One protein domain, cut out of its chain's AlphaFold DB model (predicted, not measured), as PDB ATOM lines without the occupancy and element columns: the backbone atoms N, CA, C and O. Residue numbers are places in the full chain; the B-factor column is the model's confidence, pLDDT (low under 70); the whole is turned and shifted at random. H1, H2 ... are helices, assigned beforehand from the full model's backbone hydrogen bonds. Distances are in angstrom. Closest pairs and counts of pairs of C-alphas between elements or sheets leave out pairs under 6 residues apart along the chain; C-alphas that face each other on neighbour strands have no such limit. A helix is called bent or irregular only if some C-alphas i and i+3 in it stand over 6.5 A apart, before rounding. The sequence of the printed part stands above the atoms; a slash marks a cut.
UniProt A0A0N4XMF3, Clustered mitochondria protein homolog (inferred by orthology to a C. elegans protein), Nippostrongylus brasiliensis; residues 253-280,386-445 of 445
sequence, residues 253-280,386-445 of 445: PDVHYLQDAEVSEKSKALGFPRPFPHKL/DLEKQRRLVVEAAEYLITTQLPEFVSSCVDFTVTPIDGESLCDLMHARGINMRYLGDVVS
ATOM      1  N   PRO A 253      12.852 -36.566 -15.615       95.38
ATOM      2  CA  PRO A 253      12.575 -35.196 -15.207       95.38
ATOM      3  C   PRO A 253      13.079 -34.187 -16.246       95.38
ATOM      4  O   PRO A 253      14.107 -34.374 -16.894       95.38
ATOM      5  N   ASP A 254      12.356 -33.083 -16.382       96.56
ATOM      6  CA  ASP A 254      12.715 -31.953 -17.230       96.56
ATOM      7  C   ASP A 254      13.494 -30.927 -16.396       96.56
ATOM      8  O   ASP A 254      12.915 -30.071 -15.718       96.56
ATOM      9  N   VAL A 255      14.827 -31.037 -16.419       97.19
ATOM     10  CA  VAL A 255      15.732 -30.227 -15.580       97.19
ATOM     11  C   VAL A 255      15.634 -28.724 -15.843       97.19
ATOM     12  O   VAL A 255      15.988 -27.926 -14.981       97.19
ATOM     13  N   HIS A 256      15.078 -28.306 -16.981       97.50
ATOM     14  CA  HIS A 256      14.798 -26.899 -17.262       97.50
ATOM     15  C   HIS A 256      13.768 -26.270 -16.316       97.50
ATOM     16  O   HIS A 256      13.720 -25.045 -16.205       97.50
ATOM     17  N   TYR A 257      12.977 -27.085 -15.619       95.94
ATOM     18  CA  TYR A 257      11.978 -26.651 -14.640       95.94
ATOM     19  C   TYR A 257      12.233 -27.252 -13.250       95.94
ATOM     20  O   TYR A 257      11.338 -27.292 -12.406       95.94
ATOM     21  N   LEU A 258      13.467 -27.693 -12.996       92.56
ATOM     22  CA  LEU A 258      13.941 -28.133 -11.690       92.56
ATOM     23  C   LEU A 258      14.974 -27.116 -11.186       92.56
ATOM     24  O   LEU A 258      16.127 -27.151 -11.593       92.56
ATOM     25  N   GLN A 259      14.553 -26.175 -10.332       81.44
ATOM     26  CA  GLN A 259      15.374 -25.008  -9.944       81.44
ATOM     27  C   GLN A 259      16.743 -25.367  -9.350       81.44
ATOM     28  O   GLN A 259      17.705 -24.633  -9.554       81.44
ATOM     29  N   ASP A 260      16.822 -26.490  -8.638       85.50
ATOM     30  CA  ASP A 260      18.043 -26.950  -7.975       85.50
ATOM     31  C   ASP A 260      18.951 -27.779  -8.908       85.50
ATOM     32  O   ASP A 260      20.006 -28.252  -8.486       85.50
ATOM     33  N   ALA A 261      18.548 -27.997 -10.165       89.69
ATOM     34  CA  ALA A 261      19.317 -28.774 -11.127       89.69
ATOM     35  C   ALA A 261      20.382 -27.926 -11.827       89.69
ATOM     36  O   ALA A 261      20.128 -26.814 -12.299       89.69
ATOM     37  N   GLU A 262      21.572 -28.500 -11.980       93.00
ATOM     38  CA  GLU A 262      22.561 -27.970 -12.909       93.00
ATOM     39  C   GLU A 262      22.144 -28.302 -14.344       93.00
ATOM     40  O   GLU A 262      21.913 -29.459 -14.692       93.00
ATOM     41  N   VAL A 263      22.050 -27.271 -15.181       96.12
ATOM     42  CA  VAL A 263      21.756 -27.400 -16.613       96.12
ATOM     43  C   VAL A 263      22.981 -27.021 -17.442       96.12
ATOM     44  O   VAL A 263      23.933 -26.423 -16.931       96.12
ATOM     45  N   SER A 264      22.964 -27.349 -18.733       96.69
ATOM     46  CA  SER A 264      24.086 -27.046 -19.618       96.69
ATOM     47  C   SER A 264      24.280 -25.542 -19.839       96.69
ATOM     48  O   SER A 264      23.364 -24.738 -19.659       96.69
ATOM     49  N   GLU A 265      25.470 -25.138 -20.292       96.88
ATOM     50  CA  GLU A 265      25.762 -23.730 -20.600       96.88
ATOM     51  C   GLU A 265      24.846 -23.158 -21.693       96.88
ATOM     52  O   GLU A 265      24.466 -21.988 -21.634       96.88
ATOM     53  N   LYS A 266      24.429 -23.983 -22.665       96.00
ATOM     54  CA  LYS A 266      23.458 -23.566 -23.688       96.00
ATOM     55  C   LYS A 266      22.081 -23.322 -23.075       96.00
ATOM     56  O   LYS A 266      21.456 -22.310 -23.379       96.00
ATOM     57  N   SER A 267      21.639 -24.201 -22.176       96.81
ATOM     58  CA  SER A 267      20.388 -24.019 -21.438       96.81
ATOM     59  C   SER A 267      20.434 -22.775 -20.543       96.81
ATOM     60  O   SER A 267      19.482 -21.994 -20.539       96.81
ATOM     61  N   LYS A 268      21.559 -22.512 -19.861       96.56
ATOM     62  CA  LYS A 268      21.757 -21.279 -19.074       96.56
ATOM     63  C   LYS A 268      21.645 -20.024 -19.935       96.56
ATOM     64  O   LYS A 268      20.987 -19.066 -19.533       96.56
ATOM     65  N   ALA A 269      22.234 -20.032 -21.133       95.81
ATOM     66  CA  ALA A 269      22.149 -18.909 -22.070       95.81
ATOM     67  C   ALA A 269      20.704 -18.598 -22.513       95.81
ATOM     68  O   ALA A 269      20.404 -17.456 -22.858       95.81
ATOM     69  N   LEU A 270      19.810 -19.590 -22.458       94.38
ATOM     70  CA  LEU A 270      18.379 -19.473 -22.763       94.38
ATOM     71  C   LEU A 270      17.503 -19.240 -21.512       94.38
ATOM     72  O   LEU A 270      16.268 -19.256 -21.584       94.38
ATOM     73  N   GLY A 271      18.136 -18.984 -20.362       94.44
ATOM     74  CA  GLY A 271      17.474 -18.623 -19.111       94.44
ATOM     75  C   GLY A 271      16.950 -19.807 -18.297       94.44
ATOM     76  O   GLY A 271      16.032 -19.617 -17.501       94.44
ATOM     77  N   PHE A 272      17.487 -21.013 -18.497       96.44
ATOM     78  CA  PHE A 272      17.162 -22.189 -17.687       96.44
ATOM     79  C   PHE A 272      18.153 -22.386 -16.517       96.44
ATOM     80  O   PHE A 272      19.313 -21.981 -16.632       96.44
ATOM     81  N   PRO A 273      17.739 -23.048 -15.417       96.75
ATOM     82  CA  PRO A 273      16.374 -23.496 -15.128       96.75
ATOM     83  C   PRO A 273      15.430 -22.318 -14.832       96.75
ATOM     84  O   PRO A 273      15.822 -21.320 -14.228       96.75
ATOM     85  N   ARG A 274      14.171 -22.424 -15.267       95.06
ATOM     86  CA  ARG A 274      13.137 -21.402 -15.050       95.06
ATOM     87  C   ARG A 274      12.325 -21.716 -13.792       95.06
ATOM     88  O   ARG A 274      12.080 -22.889 -13.496       95.06
ATOM     89  N   PRO A 275      11.835 -20.695 -13.065       94.44
ATOM     90  CA  PRO A 275      10.875 -20.915 -11.999       94.44
ATOM     91  C   PRO A 275       9.622 -21.618 -12.521       94.44
ATOM     92  O   PRO A 275       9.061 -21.218 -13.542       94.44
ATOM     93  N   PHE A 276       9.169 -22.642 -11.804       95.38
ATOM     94  CA  PHE A 276       7.973 -23.398 -12.146       95.38
ATOM     95  C   PHE A 276       7.131 -23.647 -10.890       95.38
ATOM     96  O   PHE A 276       7.704 -23.732  -9.801       95.38
ATOM     97  N   PRO A 277       5.792 -23.761 -10.997       94.94
ATOM     98  CA  PRO A 277       4.927 -23.961  -9.830       94.94
ATOM     99  C   PRO A 277       5.187 -25.259  -9.051       94.94
ATOM    100  O   PRO A 277       4.752 -25.372  -7.910       94.94
ATOM    101  N   HIS A 278       5.867 -26.238  -9.656       94.94
ATOM    102  CA  HIS A 278       6.205 -27.518  -9.037       94.94
ATOM    103  C   HIS A 278       7.509 -28.112  -9.600       94.94
ATOM    104  O   HIS A 278       8.005 -27.667 -10.629       94.94
ATOM    105  N   LYS A 279       8.043 -29.160  -8.958       93.50
ATOM    106  CA  LYS A 279       9.297 -29.865  -9.312       93.50
ATOM    107  C   LYS A 279       9.082 -31.202 -10.046       93.50
ATOM    108  O   LYS A 279       9.990 -32.018 -10.146       93.50
ATOM    109  N   LEU A 280       7.865 -31.443 -10.534       94.00
ATOM    110  CA  LEU A 280       7.441 -32.690 -11.206       94.00
ATOM    111  C   LEU A 280       7.324 -32.552 -12.734       94.00
ATOM    112  O   LEU A 280       6.556 -33.264 -13.372       94.00
ATOM    113  N   ASP A 386      26.550 -44.506 -10.627       96.56
ATOM    114  CA  ASP A 386      27.181 -43.353 -11.275       96.56
ATOM    115  C   ASP A 386      26.137 -42.255 -11.542       96.56
ATOM    116  O   ASP A 386      25.654 -42.053 -12.661       96.56
ATOM    117  N   LEU A 387      25.749 -41.552 -10.474       96.38
ATOM    118  CA  LEU A 387      24.764 -40.470 -10.550       96.38
ATOM    119  C   LEU A 387      25.208 -39.321 -11.461       96.38
ATOM    120  O   LEU A 387      24.356 -38.629 -12.018       96.38
ATOM    121  N   GLU A 388      26.513 -39.101 -11.627       95.81
ATOM    122  CA  GLU A 388      27.029 -38.057 -12.513       95.81
ATOM    123  C   GLU A 388      26.737 -38.396 -13.977       95.81
ATOM    124  O   GLU A 388      26.125 -37.579 -14.674       95.81
ATOM    125  N   LYS A 389      27.072 -39.614 -14.440       96.38
ATOM    126  CA  LYS A 389      26.715 -40.071 -15.797       96.38
ATOM    127  C   LYS A 389      25.198 -40.074 -16.008       96.38
ATOM    128  O   LYS A 389      24.732 -39.617 -17.053       96.38
ATOM    129  N   GLN A 390      24.429 -40.541 -15.021       97.31
ATOM    130  CA  GLN A 390      22.966 -40.615 -15.110       97.31
ATOM    131  C   GLN A 390      22.321 -39.227 -15.239       97.31
ATOM    132  O   GLN A 390      21.516 -38.998 -16.143       97.31
ATOM    133  N   ARG A 391      22.699 -38.271 -14.380       97.62
ATOM    134  CA  ARG A 391      22.187 -36.890 -14.440       97.62
ATOM    135  C   ARG A 391      22.629 -36.181 -15.711       97.62
ATOM    136  O   ARG A 391      21.830 -35.460 -16.305       97.62
ATOM    137  N   ARG A 392      23.865 -36.418 -16.166       97.19
ATOM    138  CA  ARG A 392      24.374 -35.863 -17.425       97.19
ATOM    139  C   ARG A 392      23.482 -36.243 -18.608       97.19
ATOM    140  O   ARG A 392      23.156 -35.364 -19.398       97.19
ATOM    141  N   LEU A 393      23.030 -37.496 -18.709       97.69
ATOM    142  CA  LEU A 393      22.116 -37.906 -19.784       97.69
ATOM    143  C   LEU A 393      20.783 -37.152 -19.759       97.69
ATOM    144  O   LEU A 393      20.299 -36.744 -20.812       97.69
ATOM    145  N   VAL A 394      20.207 -36.924 -18.576       98.00
ATOM    146  CA  VAL A 394      18.977 -36.123 -18.437       98.00
ATOM    147  C   VAL A 394      19.211 -34.679 -18.891       98.00
ATOM    148  O   VAL A 394      18.406 -34.128 -19.641       98.00
ATOM    149  N   VAL A 395      20.330 -34.073 -18.481       98.31
ATOM    150  CA  VAL A 395      20.705 -32.705 -18.878       98.31
ATOM    151  C   VAL A 395      20.922 -32.606 -20.387       98.31
ATOM    152  O   VAL A 395      20.469 -31.653 -21.013       98.31
ATOM    153  N   GLU A 396      21.566 -33.599 -20.994       98.12
ATOM    154  CA  GLU A 396      21.779 -33.651 -22.440       98.12
ATOM    155  C   GLU A 396      20.492 -33.872 -23.234       98.12
ATOM    156  O   GLU A 396      20.345 -33.308 -24.319       98.12
ATOM    157  N   ALA A 397      19.558 -34.668 -22.708       98.44
ATOM    158  CA  ALA A 397      18.233 -34.819 -23.296       98.44
ATOM    159  C   ALA A 397      17.472 -33.486 -23.254       98.44
ATOM    160  O   ALA A 397      16.931 -33.052 -24.269       98.44
ATOM    161  N   ALA A 398      17.496 -32.783 -22.117       98.12
ATOM    162  CA  ALA A 398      16.898 -31.457 -22.007       98.12
ATOM    163  C   ALA A 398      17.568 -30.440 -22.954       98.12
ATOM    164  O   ALA A 398      16.865 -29.724 -23.663       98.12
ATOM    165  N   GLU A 399      18.901 -30.411 -23.059       98.12
ATOM    166  CA  GLU A 399      19.596 -29.559 -24.038       98.12
ATOM    167  C   GLU A 399      19.148 -29.880 -25.472       98.12
ATOM    168  O   GLU A 399      18.799 -28.970 -26.225       98.12
ATOM    169  N   TYR A 400      19.101 -31.162 -25.847       98.38
ATOM    170  CA  TYR A 400      18.697 -31.584 -27.189       98.38
ATOM    171  C   TYR A 400      17.280 -31.112 -27.550       98.38
ATOM    172  O   TYR A 400      17.031 -30.729 -28.698       98.38
ATOM    173  N   LEU A 401      16.367 -31.073 -26.569       98.38
ATOM    174  CA  LEU A 401      15.014 -30.549 -26.754       98.38
ATOM    175  C   LEU A 401      15.037 -29.106 -27.274       98.38
ATOM    176  O   LEU A 401      14.318 -28.786 -28.216       98.38
ATOM    177  N   ILE A 402      15.872 -28.243 -26.692       97.25
ATOM    178  CA  ILE A 402      15.893 -26.809 -27.017       97.25
ATOM    179  C   ILE A 402      16.853 -26.460 -28.158       97.25
ATOM    180  O   ILE A 402      16.625 -25.480 -28.860       97.25
ATOM    181  N   THR A 403      17.919 -27.236 -28.370       96.69
ATOM    182  CA  THR A 403      18.904 -26.946 -29.426       96.69
ATOM    183  C   THR A 403      18.585 -27.605 -30.756       96.69
ATOM    184  O   THR A 403      19.108 -27.164 -31.777       96.69
ATOM    185  N   THR A 404      17.778 -28.666 -30.743       97.25
ATOM    186  CA  THR A 404      17.516 -29.484 -31.932       97.25
ATOM    187  C   THR A 404      16.021 -29.657 -32.153       97.25
ATOM    188  O   THR A 404      15.491 -29.135 -33.128       97.25
ATOM    189  N   GLN A 405      15.322 -30.310 -31.222       97.56
ATOM    190  CA  GLN A 405      13.934 -30.724 -31.445       97.56
ATOM    191  C   GLN A 405      12.978 -29.539 -31.633       97.56
ATOM    192  O   GLN A 405      12.137 -29.545 -32.534       97.56
ATOM    193  N   LEU A 406      13.099 -28.515 -30.788       97.12
ATOM    194  CA  LEU A 406      12.271 -27.319 -30.865       97.12
ATOM    195  C   LEU A 406      12.567 -26.512 -32.147       97.12
ATOM    196  O   LEU A 406      11.616 -26.247 -32.887       97.12
ATOM    197  N   PRO A 407      13.831 -26.200 -32.501       96.69
ATOM    198  CA  PRO A 407      14.156 -25.597 -33.796       96.69
ATOM    199  C   PRO A 407      13.662 -26.395 -35.010       96.69
ATOM    200  O   PRO A 407      13.145 -25.803 -35.956       96.69
ATOM    201  N   GLU A 408      13.766 -27.728 -34.999       96.75
ATOM    202  CA  GLU A 408      13.266 -28.578 -36.089       96.75
ATOM    203  C   GLU A 408      11.739 -28.528 -36.218       96.75
ATOM    204  O   GLU A 408      11.199 -28.539 -37.332       96.75
ATOM    205  N   PHE A 409      11.021 -28.442 -35.096       96.81
ATOM    206  CA  PHE A 409       9.578 -28.220 -35.104       96.81
ATOM    207  C   PHE A 409       9.217 -26.854 -35.699       96.81
ATOM    208  O   PHE A 409       8.363 -26.783 -36.586       96.81
ATOM    209  N   VAL A 410       9.906 -25.786 -35.283       96.06
ATOM    210  CA  VAL A 410       9.702 -24.433 -35.826       96.06
ATOM    211  C   VAL A 410      10.011 -24.395 -37.325       96.06
ATOM    212  O   VAL A 410       9.188 -23.906 -38.096       96.06
ATOM    213  N   SER A 411      11.125 -24.987 -37.770       96.12
ATOM    214  CA  SER A 411      11.462 -25.095 -39.199       96.12
ATOM    215  C   SER A 411      10.381 -25.846 -39.975       96.12
ATOM    216  O   SER A 411       9.960 -25.393 -41.033       96.12
ATOM    217  N   SER A 412       9.856 -26.947 -39.420       95.44
ATOM    218  CA  SER A 412       8.761 -27.707 -40.045       95.44
ATOM    219  C   SER A 412       7.500 -26.855 -40.245       95.44
ATOM    220  O   SER A 412       6.770 -27.072 -41.213       95.44
ATOM    221  N   CYS A 413       7.243 -25.899 -39.346       93.69
ATOM    222  CA  CYS A 413       6.131 -24.956 -39.463       93.69
ATOM    223  C   CYS A 413       6.406 -23.869 -40.513       93.69
ATOM    224  O   CYS A 413       5.537 -23.573 -41.329       93.69
ATOM    225  N   VAL A 414       7.618 -23.302 -40.521       93.75
ATOM    226  CA  VAL A 414       8.042 -22.269 -41.487       93.75
ATOM    227  C   VAL A 414       8.036 -22.805 -42.919       93.75
ATOM    228  O   VAL A 414       7.581 -22.118 -43.832       93.75
ATOM    229  N   ASP A 415       8.474 -24.049 -43.106       95.38
ATOM    230  CA  ASP A 415       8.530 -24.712 -44.410       95.38
ATOM    231  C   ASP A 415       7.192 -25.368 -44.807       95.38
ATOM    232  O   ASP A 415       7.127 -26.106 -45.791       95.38
ATOM    233  N   PHE A 416       6.117 -25.129 -44.043       92.12
ATOM    234  CA  PHE A 416       4.767 -25.671 -44.261       92.12
ATOM    235  C   PHE A 416       4.686 -27.207 -44.326       92.12
ATOM    236  O   PHE A 416       3.712 -27.766 -44.831       92.12
ATOM    237  N   THR A 417       5.679 -27.913 -43.780       93.44
ATOM    238  CA  THR A 417       5.627 -29.378 -43.615       93.44
ATOM    239  C   THR A 417       4.605 -29.763 -42.546       93.44
ATOM    240  O   THR A 417       3.938 -30.790 -42.642       93.44
ATOM    241  N   VAL A 418       4.457 -28.910 -41.533       91.12
ATOM    242  CA  VAL A 418       3.452 -29.005 -40.477       91.12
ATOM    243  C   VAL A 418       2.695 -27.681 -40.443       91.12
ATOM    244  O   VAL A 418       3.310 -26.624 -40.441       91.12
ATOM    245  N   THR A 419       1.361 -27.717 -40.440       91.25
ATOM    246  CA  THR A 419       0.541 -26.494 -40.443       91.25
ATOM    247  C   THR A 419      -0.515 -26.571 -39.337       91.25
ATOM    248  O   THR A 419      -1.569 -27.165 -39.564       91.25
ATOM    249  N   PRO A 420      -0.251 -26.018 -38.138       90.81
ATOM    250  CA  PRO A 420      -1.271 -25.914 -37.099       90.81
ATOM    251  C   PRO A 420      -2.364 -24.935 -37.548       90.81
ATOM    252  O   PRO A 420      -2.068 -23.818 -37.974       90.81
ATOM    253  N   ILE A 421      -3.626 -25.361 -37.485       91.56
ATOM    254  CA  ILE A 421      -4.779 -24.580 -37.973       91.56
ATOM    255  C   ILE A 421      -5.398 -23.768 -36.827       91.56
ATOM    256  O   ILE A 421      -5.888 -22.657 -37.028       91.56
ATOM    257  N   ASP A 422      -5.349 -24.317 -35.619       93.50
ATOM    258  CA  ASP A 422      -5.881 -23.755 -34.384       93.50
ATOM    259  C   ASP A 422      -5.017 -24.169 -33.176       93.50
ATOM    260  O   ASP A 422      -3.963 -24.793 -33.314       93.50
ATOM    261  N   GLY A 423      -5.439 -23.773 -31.972       93.00
ATOM    262  CA  GLY A 423      -4.696 -24.074 -30.747       93.00
ATOM    263  C   GLY A 423      -4.672 -25.561 -30.383       93.00
ATOM    264  O   GLY A 423      -3.686 -26.019 -29.811       93.00
ATOM    265  N   GLU A 424      -5.722 -26.313 -30.721       94.31
ATOM    266  CA  GLU A 424      -5.807 -27.754 -30.453       94.31
ATOM    267  C   GLU A 424      -4.837 -28.517 -31.356       94.31
ATOM    268  O   GLU A 424      -3.963 -29.227 -30.867       94.31
ATOM    269  N   SER A 425      -4.880 -28.247 -32.661       94.50
ATOM    270  CA  SER A 425      -3.937 -28.830 -33.614       94.50
ATOM    271  C   SER A 425      -2.486 -28.421 -33.335       94.50
ATOM    272  O   SER A 425      -1.593 -29.254 -33.470       94.50
ATOM    273  N   LEU A 426      -2.214 -27.189 -32.877       95.06
ATOM    274  CA  LEU A 426      -0.872 -26.809 -32.410       95.06
ATOM    275  C   LEU A 426      -0.417 -27.654 -31.212       95.06
ATOM    276  O   LEU A 426       0.715 -28.135 -31.202       95.06
ATOM    277  N   CYS A 427      -1.292 -27.834 -30.221       95.75
ATOM    278  CA  CYS A 427      -1.022 -28.645 -29.037       95.75
ATOM    279  C   CYS A 427      -0.693 -30.093 -29.423       95.75
ATOM    280  O   CYS A 427       0.336 -30.628 -29.008       95.75
ATOM    281  N   ASP A 428      -1.513 -30.694 -30.286       95.00
ATOM    282  CA  ASP A 428      -1.317 -32.059 -30.770       95.00
ATOM    283  C   ASP A 428      -0.008 -32.211 -31.545       95.00
ATOM    284  O   ASP A 428       0.731 -33.171 -31.332       95.00
ATOM    285  N   LEU A 429       0.330 -31.247 -32.404       95.81
ATOM    286  CA  LEU A 429       1.570 -31.263 -33.182       95.81
ATOM    287  C   LEU A 429       2.817 -31.095 -32.306       95.81
ATOM    288  O   LEU A 429       3.810 -31.793 -32.519       95.81
ATOM    289  N   MET A 430       2.772 -30.213 -31.303       97.19
ATOM    290  CA  MET A 430       3.850 -30.080 -30.318       97.19
ATOM    291  C   MET A 430       4.025 -31.381 -29.526       97.19
ATOM    292  O   MET A 430       5.140 -31.894 -29.418       97.19
ATOM    293  N   HIS A 431       2.928 -31.957 -29.033       96.00
ATOM    294  CA  HIS A 431       2.941 -33.215 -28.291       96.00
ATOM    295  C   HIS A 431       3.419 -34.403 -29.131       96.00
ATOM    296  O   HIS A 431       4.213 -35.198 -28.633       96.00
ATOM    297  N   ALA A 432       3.024 -34.491 -30.403       94.88
ATOM    298  CA  ALA A 432       3.501 -35.512 -31.338       94.88
ATOM    299  C   ALA A 432       5.015 -35.413 -31.595       94.88
ATOM    300  O   ALA A 432       5.663 -36.411 -31.898       94.88
ATOM    301  N   ARG A 433       5.598 -34.217 -31.440       96.06
ATOM    302  CA  ARG A 433       7.052 -33.985 -31.453       96.06
ATOM    303  C   ARG A 433       7.687 -34.083 -30.063       96.06
ATOM    304  O   ARG A 433       8.856 -33.738 -29.908       96.06
ATOM    305  N   GLY A 434       6.938 -34.518 -29.052       96.38
ATOM    306  CA  GLY A 434       7.414 -34.660 -27.681       96.38
ATOM    307  C   GLY A 434       7.677 -33.335 -26.950       96.38
ATOM    308  O   GLY A 434       8.255 -33.324 -25.864       96.38
ATOM    309  N   ILE A 435       7.216 -32.207 -27.493       97.88
ATOM    310  CA  ILE A 435       7.398 -30.878 -26.909       97.88
ATOM    311  C   ILE A 435       6.227 -30.591 -25.964       97.88
ATOM    312  O   ILE A 435       5.068 -30.567 -26.369       97.88
ATOM    313  N   ASN A 436       6.516 -30.360 -24.683       96.50
ATOM    314  CA  ASN A 436       5.493 -29.957 -23.716       96.50
ATOM    315  C   ASN A 436       5.020 -28.515 -23.964       96.50
ATOM    316  O   ASN A 436       5.834 -27.637 -24.242       96.50
ATOM    317  N   MET A 437       3.736 -28.233 -23.712       95.62
ATOM    318  CA  MET A 437       3.151 -26.889 -23.881       95.62
ATOM    319  C   MET A 437       3.822 -25.780 -23.061       95.62
ATOM    320  O   MET A 437       3.712 -24.609 -23.411       95.62
ATOM    321  N   ARG A 438       4.571 -26.115 -22.007       95.69
ATOM    322  CA  ARG A 438       5.390 -25.135 -21.269       95.69
ATOM    323  C   ARG A 438       6.500 -24.492 -22.112       95.69
ATOM    324  O   ARG A 438       6.935 -23.402 -21.771       95.69
ATOM    325  N   TYR A 439       6.895 -25.115 -23.226       97.19
ATOM    326  CA  TYR A 439       7.822 -24.557 -24.217       97.19
ATOM    327  C   TYR A 439       7.126 -23.752 -25.326       97.19
ATOM    328  O   TYR A 439       7.784 -23.296 -26.254       97.19
ATOM    329  N   LEU A 440       5.802 -23.545 -25.261       95.69
ATOM    330  CA  LEU A 440       5.079 -22.757 -26.269       95.69
ATOM    331  C   LEU A 440       5.655 -21.341 -26.411       95.69
ATOM    332  O   LEU A 440       5.725 -20.817 -27.518       95.69
ATOM    333  N   GLY A 441       6.101 -20.736 -25.306       93.94
ATOM    334  CA  GLY A 441       6.751 -19.426 -25.339       93.94
ATOM    335  C   GLY A 441       8.023 -19.413 -26.191       93.94
ATOM    336  O   GLY A 441       8.229 -18.459 -26.929       93.94
ATOM    337  N   ASP A 442       8.814 -20.488 -26.135       94.06
ATOM    338  CA  ASP A 442      10.060 -20.642 -26.897       94.06
ATOM    339  C   ASP A 442       9.805 -20.965 -28.384       94.06
ATOM    340  O   ASP A 442      10.646 -20.694 -29.230       94.06
ATOM    341  N   VAL A 443       8.643 -21.539 -28.721       91.00
ATOM    342  CA  VAL A 443       8.219 -21.780 -30.117       91.00
ATOM    343  C   VAL A 443       7.787 -20.485 -30.812       91.00
ATOM    344  O   VAL A 443       7.938 -20.356 -32.025       91.00
ATOM    345  N   VAL A 444       7.194 -19.552 -30.063       86.56
ATOM    346  CA  VAL A 444       6.619 -18.306 -30.603       86.56
ATOM    347  C   VAL A 444       7.634 -17.155 -30.631       86.56
ATOM    348  O   VAL A 444       7.432 -16.195 -31.377       86.56
ATOM    349  N   SER A 445       8.695 -17.228 -29.819       81.69
ATOM    350  CA  SER A 445       9.798 -16.255 -29.781       81.69
ATOM    351  C   SER A 445      10.756 -16.417 -30.952       81.69
ATOM    352  O   SER A 445      11.152 -15.374 -31.520       81.69
TER     353      SER A 445
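This is residues 253 to 280 and 386 to 445 of the 445 residues of the protein "Clustered mitochondria protein homolog (inferred by orthology to a C. elegans protein)" of Nippostrongylus brasiliensis (UniProt A0A0N4XMF3). One long helix, H2, bent but running nearly straight, makes the length of the domain, and two small groups sit on one side of it: H1, with unnamed stretches before and after it, by the arm H2a, and H3 and H4, which make a corner, by the arm H2b. The contacts are few, and residues 411 to 416, of which 411 to 414 belong to H2, stick out. The printed part has 88 residues with four named helices, in the order H1, H2, H3, H4, and no named strand; the class is all helix. It is only just compact, close to loose, with a radius of gyration of the C-alphas of 14.0 A, and it is elongated, spanning 43 by 25 by 22 A.

The printed part begins at Pro 253, and residues 253 to 264 hold no named element. H1 is residues 265 to 269, beginning at C-alpha 265 at (25.762, -23.730, -20.600). H2 is residues 387 to 414, assigned as one helix by its hydrogen bonds but bent: C-alphas 403 and 406 are 6.8 A apart. Its arm H2a, residues 387 to 403, is 23.9 A long and begins at C-alpha 387 at (24.764, -40.470, -10.550); its arm H2b, residues 406 to 414, is 12.5 A long. H3 is residues 423 to 432, 14.1 A long. H4 is residues 437 to 444, 11.4 A long, ending at C-alpha 444 at (6.619, -18.306, -30.603); it is irregular, with C-alphas 438 and 441 7.1 A apart.

H2a and H2b stand at a shallow tilt of 16 degrees. H1 only just touches H2a, with 3 pairs of C-alphas within 8 A, and H2a touches it with residues 399 to 402 alone; the closest C-alphas, of Ser 267 and Glu 399, are 6.2 A apart. H4 only just touches H2b, also with 3 pairs, at a steep tilt of 55 degrees, the same way; the closest C-alphas, of Val 410 and Val 443, are 6.5 A apart. H3 and H4 only just touch, with 3 pairs, and only at the corner by their link, about perpendicular at 75 degrees; the closest C-alphas, of Cys 427 and Met 437, are 6.9 A apart. H2b and H3 are close but not clearly touching, with the C-alphas of Phe 409 and Met 430 closest at 7.7 A. H1 is apart from H3 and from H4. Every O i to N i+4 pair is within hydrogen-bond range in H1, H2b and H3, against 12 of 13 in H2a and 2 of 4 in H4.

The two C-alphas farthest apart, those of Asp 386 and Ile 421, are 45.7 A apart. Residues 281 to 385 are not printed, and C-alphas 280 and 386 are 22.4 A apart across this cut, which lies in the link from H1 to H2. Of the links that are printed whole, H2 to H3 is short and H3 to H4 is tight. The mean pLDDT of the printed part is 95.1, and no printed residue is under 70.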